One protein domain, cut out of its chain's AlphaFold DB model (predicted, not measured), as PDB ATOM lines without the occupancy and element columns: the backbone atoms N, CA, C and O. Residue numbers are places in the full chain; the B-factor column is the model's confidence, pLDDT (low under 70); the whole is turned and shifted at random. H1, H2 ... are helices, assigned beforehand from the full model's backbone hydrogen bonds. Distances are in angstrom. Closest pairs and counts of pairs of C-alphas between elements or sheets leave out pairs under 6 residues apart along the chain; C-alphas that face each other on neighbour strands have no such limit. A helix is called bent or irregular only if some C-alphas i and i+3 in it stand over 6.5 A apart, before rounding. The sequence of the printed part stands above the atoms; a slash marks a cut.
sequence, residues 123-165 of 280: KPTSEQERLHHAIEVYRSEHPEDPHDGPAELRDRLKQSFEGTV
ATOM      1  N   LYS A 123      -3.808  25.215  15.432       58.84
ATOM      2  CA  LYS A 123      -3.047  26.441  15.164       58.84
ATOM      3  C   LYS A 123      -1.829  26.406  16.100       58.84
ATOM      4  O   LYS A 123      -2.057  26.383  17.312       58.84
ATOM      5  N   PRO A 124      -0.584  26.353  15.595       62.22
ATOM      6  CA  PRO A 124       0.596  26.263  16.450       62.22
ATOM      7  C   PRO A 124       0.649  27.500  17.349       62.22
ATOM      8  O   PRO A 124       0.566  28.640  16.874       62.22
ATOM      9  N   THR A 125       0.681  27.259  18.657       68.00
ATOM     10  CA  THR A 125       0.535  28.305  19.680       68.00
ATOM     11  C   THR A 125       1.884  28.875  20.091       68.00
ATOM     12  O   THR A 125       1.974  30.063  20.409       68.00
ATOM     13  N   SER A 126       2.938  28.063  20.001       76.69
ATOM     14  CA  SER A 126       4.313  28.459  20.281       76.69
ATOM     15  C   SER A 126       5.119  28.702  18.999       76.69
ATOM     16  O   SER A 126       4.802  28.218  17.909       76.69
ATOM     17  N   GLU A 127       6.183  29.496  19.109       71.75
ATOM     18  CA  GLU A 127       7.071  29.787  17.979       71.75
ATOM     19  C   GLU A 127       7.820  28.538  17.491       71.75
ATOM     20  O   GLU A 127       8.015  28.358  16.291       71.75
ATOM     21  N   GLN A 128       8.134  27.626  18.409       78.31
ATOM     22  CA  GLN A 128       8.797  26.363  18.113       78.31
ATOM     23  C   GLN A 128       7.877  25.376  17.375       78.31
ATOM     24  O   GLN A 128       8.307  24.753  16.407       78.31
ATOM     25  N   GLU A 129       6.593  25.298  17.744       76.69
ATOM     26  CA  GLU A 129       5.586  24.524  16.998       76.69
ATOM     27  C   GLU A 129       5.384  25.067  15.580       76.69
ATOM     28  O   GLU A 129       5.217  24.294  14.640       76.69
ATOM     29  N   ARG A 130       5.434  26.396  15.401       76.75
ATOM     30  CA  ARG A 130       5.353  27.018  14.068       76.75
ATOM     31  C   ARG A 130       6.515  26.599  13.180       76.75
ATOM     32  O   ARG A 130       6.297  26.309  12.008       76.75
ATOM     33  N   LEU A 131       7.725  26.565  13.732       80.94
ATOM     34  CA  LEU A 131       8.914  26.128  13.004       80.94
ATOM     35  C   LEU A 131       8.835  24.642  12.652       80.94
ATOM     36  O   LEU A 131       9.096  24.282  11.510       80.94
ATOM     37  N   HIS A 132       8.415  23.794  13.592       80.19
ATOM     38  CA  HIS A 132       8.259  22.363  13.335       80.19
ATOM     39  C   HIS A 132       7.218  22.088  12.243       80.19
ATOM     40  O   HIS A 132       7.510  21.399  11.270       80.19
ATOM     41  N   HIS A 133       6.048  22.723  12.341       80.94
ATOM     42  CA  HIS A 133       4.998  22.619  11.328       80.94
ATOM     43  C   HIS A 133       5.468  23.144   9.962       80.94
ATOM     44  O   HIS A 133       5.142  22.570   8.929       80.94
ATOM     45  N   ALA A 134       6.253  24.225   9.919       79.94
ATOM     46  CA  ALA A 134       6.819  24.729   8.666       79.94
ATOM     47  C   ALA A 134       7.813  23.740   8.034       79.94
ATOM     48  O   ALA A 134       7.821  23.577   6.817       79.94
ATOM     49  N   ILE A 135       8.619  23.053   8.850       81.44
ATOM     50  CA  ILE A 135       9.561  22.026   8.385       81.44
ATOM     51  C   ILE A 135       8.811  20.802   7.839       81.44
ATOM     52  O   ILE A 135       9.196  20.261   6.806       81.44
ATOM     53  N   GLU A 136       7.728  20.375   8.488       79.75
ATOM     54  CA  GLU A 136       6.887  19.263   8.022       79.75
ATOM     55  C   GLU A 136       6.170  19.584   6.706       79.75
ATOM     56  O   GLU A 136       6.164  18.767   5.783       79.75
ATOM     57  N   VAL A 137       5.623  20.796   6.578       82.81
ATOM     58  CA  VAL A 137       5.042  21.275   5.314       82.81
ATOM     59  C   VAL A 137       6.110  21.303   4.222       82.81
ATOM     60  O   VAL A 137       5.892  20.757   3.148       82.81
ATOM     61  N   TYR A 138       7.305  21.824   4.515       77.56
ATOM     62  CA  TYR A 138       8.394  21.863   3.541       77.56
ATOM     63  C   TYR A 138       8.794  20.464   3.055       77.56
ATOM     64  O   TYR A 138       8.916  20.251   1.853       77.56
ATOM     65  N   ARG A 139       8.938  19.501   3.975       80.44
ATOM     66  CA  ARG A 139       9.267  18.102   3.647       80.44
ATOM     67  C   ARG A 139       8.171  17.390   2.857       80.44
ATOM     68  O   ARG A 139       8.479  16.506   2.072       80.44
ATOM     69  N   SER A 140       6.904  17.740   3.074       77.50
ATOM     70  CA  SER A 140       5.796  17.144   2.317       77.50
ATOM     71  C   SER A 140       5.626  17.758   0.924       77.50
ATOM     72  O   SER A 140       5.249  17.047  -0.003       77.50
ATOM     73  N   GLU A 141       5.943  19.044   0.755       74.06
ATOM     74  CA  GLU A 141       5.939  19.719  -0.551       74.06
ATOM     75  C   GLU A 141       7.186  19.402  -1.393       74.06
ATOM     76  O   GLU A 141       7.117  19.426  -2.619       74.06
ATOM     77  N   HIS A 142       8.308  19.076  -0.744       67.44
ATOM     78  CA  HIS A 142       9.579  18.727  -1.378       67.44
ATOM     79  C   HIS A 142      10.001  17.323  -0.921       67.44
ATOM     80  O   HIS A 142      10.853  17.211  -0.033       67.44
ATOM     81  N   PRO A 143       9.395  16.248  -1.467       66.25
ATOM     82  CA  PRO A 143       9.888  14.902  -1.209       66.25
ATOM     83  C   PRO A 143      11.352  14.841  -1.646       66.25
ATOM     84  O   PRO A 143      11.680  15.276  -2.749       66.25
ATOM     85  N   GLU A 144      12.236  14.362  -0.770       65.62
ATOM     86  CA  GLU A 144      13.647  14.222  -1.124       65.62
ATOM     87  C   GLU A 144      13.761  13.264  -2.311       65.62
ATOM     88  O   GLU A 144      13.372  12.096  -2.221       65.62
ATOM     89  N   ASP A 145      14.252  13.783  -3.438       61.19
ATOM     90  CA  ASP A 145      14.500  12.974  -4.619       61.19
ATOM     91  C   ASP A 145      15.607  11.969  -4.260       61.19
ATOM     92  O   ASP A 145      16.698  12.375  -3.843       61.19
ATOM     93  N   PRO A 146      15.390  10.652  -4.428       61.44
ATOM     94  CA  PRO A 146      16.372   9.627  -4.059       61.44
ATOM     95  C   PRO A 146      17.675   9.702  -4.881       61.44
ATOM     96  O   PRO A 146      18.605   8.942  -4.620       61.44
ATOM     97  N   HIS A 147      17.738  10.617  -5.854       55.91
ATOM     98  CA  HIS A 147      18.851  10.870  -6.766       55.91
ATOM     99  C   HIS A 147      19.640  12.161  -6.466       55.91
ATOM    100  O   HIS A 147      20.577  12.502  -7.185       55.91
ATOM    101  N   ASP A 148      19.319  12.883  -5.389       57.22
ATOM    102  CA  ASP A 148      20.080  14.069  -4.962       57.22
ATOM    103  C   ASP A 148      21.118  13.730  -3.880       57.22
ATOM    104  O   ASP A 148      21.369  14.465  -2.922       57.22
ATOM    105  N   GLY A 149      21.797  12.596  -4.063       67.44
ATOM    106  CA  GLY A 149      23.025  12.318  -3.333       67.44
ATOM    107  C   GLY A 149      24.115  13.338  -3.707       67.44
ATOM    108  O   GLY A 149      24.243  13.719  -4.876       67.44
ATOM    109  N   PRO A 150      24.992  13.745  -2.768       65.62
ATOM    110  CA  PRO A 150      26.073  14.697  -3.058       65.62
ATOM    111  C   PRO A 150      27.029  14.203  -4.162       65.62
ATOM    112  O   PRO A 150      27.686  15.008  -4.824       65.62
ATOM    113  N   ALA A 151      27.103  12.886  -4.379       68.06
ATOM    114  CA  ALA A 151      27.867  12.274  -5.461       68.06
ATOM    115  C   ALA A 151      27.207  12.475  -6.840       68.06
ATOM    116  O   ALA A 151      27.887  12.864  -7.789       68.06
ATOM    117  N   GLU A 152      25.889  12.293  -6.938       71.88
ATOM    118  CA  GLU A 152      25.132  12.409  -8.192       71.88
ATOM    119  C   GLU A 152      25.048  13.868  -8.662       71.88
ATOM    120  O   GLU A 152      25.239  14.163  -9.845       71.88
ATOM    121  N   LEU A 153      24.909  14.809  -7.720       71.88
ATOM    122  CA  LEU A 153      25.022  16.245  -7.993       71.88
ATOM    123  C   LEU A 153      26.405  16.624  -8.535       71.88
ATOM    124  O   LEU A 153      26.507  17.419  -9.471       71.88
ATOM    125  N   ARG A 154      27.480  16.043  -7.983       77.06
ATOM    126  CA  ARG A 154      28.851  16.306  -8.444       77.06
ATOM    127  C   ARG A 154      29.067  15.815  -9.872       77.06
ATOM    128  O   ARG A 154      29.729  16.506 -10.646       77.06
ATOM    129  N   ASP A 155      28.525  14.658 -10.229       77.00
ATOM    130  CA  ASP A 155      28.689  14.102 -11.572       77.00
ATOM    131  C   ASP A 155      27.801  14.809 -12.606       77.00
ATOM    132  O   ASP A 155      28.278  15.099 -13.705       77.00
ATOM    133  N   ARG A 156      26.588  15.242 -12.231       72.44
ATOM    134  CA  ARG A 156      25.777  16.171 -13.045       72.44
ATOM    135  C   ARG A 156      26.492  17.504 -13.285       72.44
ATOM    136  O   ARG A 156      26.534  17.990 -14.414       72.44
ATOM    137  N   LEU A 157      27.112  18.075 -12.247       76.62
ATOM    138  CA  LEU A 157      27.926  19.287 -12.368       76.62
ATOM    139  C   LEU A 157      29.095  19.079 -13.338       76.62
ATOM    140  O   LEU A 157      29.265  19.881 -14.253       76.62
ATOM    141  N   LYS A 158      29.857  17.986 -13.213       79.69
ATOM    142  CA  LYS A 158      30.948  17.672 -14.155       79.69
ATOM    143  C   LYS A 158      30.450  17.540 -15.594       79.69
ATOM    144  O   LYS A 158      31.031  18.163 -16.478       79.69
ATOM    145  N   GLN A 159      29.351  16.821 -15.824       75.81
ATOM    146  CA  GLN A 159      28.768  16.679 -17.164       75.81
ATOM    147  C   GLN A 159      28.340  18.029 -17.761       75.81
ATOM    148  O   GLN A 159      28.552  18.273 -18.949       75.81
ATOM    149  N   SER A 160      27.808  18.943 -16.940       69.44
ATOM    150  CA  SER A 160      27.435  20.292 -17.392       69.44
ATOM    151  C   SER A 160      28.646  21.138 -17.823       69.44
ATOM    152  O   SER A 160      28.575  21.888 -18.802       69.44
ATOM    153  N   PHE A 161      29.796  20.969 -17.162       62.81
ATOM    154  CA  PHE A 161      31.033  21.645 -17.555       62.81
ATOM    155  C   PHE A 161      31.678  21.006 -18.793       62.81
ATOM    156  O   PHE A 161      32.150  21.728 -19.671       62.81
ATOM    157  N   GLU A 162      31.644  19.679 -18.929       65.56
ATOM    158  CA  GLU A 162      32.222  18.978 -20.085       65.56
ATOM    159  C   GLU A 162      31.500  19.297 -21.406       65.56
ATOM    160  O   GLU A 162      32.156  19.480 -22.438       65.56
ATOM    161  N   GLY A 163      30.171  19.458 -21.381       55.94
ATOM    162  CA  GLY A 163      29.398  19.896 -22.551       55.94
ATOM    163  C   GLY A 163      29.742  21.319 -23.012       55.94
ATOM    164  O   GLY A 163      29.711  21.615 -24.207       55.94
ATOM    165  N   THR A 164      30.144  22.184 -22.079       52.59
ATOM    166  CA  THR A 164      30.484  23.587 -22.361       52.59
ATOM    167  C   THR A 164      31.905  23.730 -22.923       52.59
ATOM    168  O   THR A 164      32.148  24.570 -23.787       52.59
ATOM    169  N   VAL A 165      32.843  22.873 -22.502       55.19
ATOM    170  CA  VAL A 165      34.249  22.918 -22.952       55.19
ATOM    171  C   VAL A 165      34.433  22.338 -24.363       55.19
ATOM    172  O   VAL A 165      35.291  22.808 -25.108       55.19
TER     173      VAL A 165
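Overview. This is residues 123 to 165 of the 280 residues of the protein "Hypothetical protein" of Neobodo designis (UniProt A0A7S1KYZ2). Two separate helices, H2 and H1, follow each other along a long thin rod, set as a wide, open V whose arms are joined by a stretch of chain, residues 142 to 149, that swings out to one side near Pro 146. There is no core: the helices stay apart, and the rod's length comes from their being strung one after the other. The printed part has 43 residues with two named helices, H1 then H2 along the chain, and no named strand; the class is all helix. The whole is extended, with a radius of gyration of the C-alphas of 17.6 A and spans of 54 by 18 by 14 A.

Along the chain. The longest helix, H2, has 16 residues, Pro 150 to Val 165, and measures 23.0 A from its first C-alpha at (26.073, 14.697, -3.058) to its last at (34.249, 22.918, -22.952). H1 has 15 residues, Glu 127 to Glu 141, and measures 21.1 A; C-alpha 127 is at (7.071, 29.787, 17.979). Neither helix is bent or irregular.

Arrangement. H2 and H1 are apart, with no C-alpha of the one within 8 A of the other. From first to last C-alpha z falls in both helices, while y falls from 29.787 to 19.719 in H1 and rises from 14.697 to 22.918 in H2. In H1 every O i to N i+4 pair is within hydrogen-bond range; in H2 11 of 12 are.

Size, cuts and confidence. The C-alphas of Thr 125 and Val 165, the two farthest apart, are 54.6 A apart. Residues 125 to 131 and 134 to 165 stand free. The link from H1 to H2, 8 residues, is short, and the printed part has no cut. The mean pLDDT of the printed part is 70.8; residues 123 to 125, 142 to 151 and 160 to 165 are under 70.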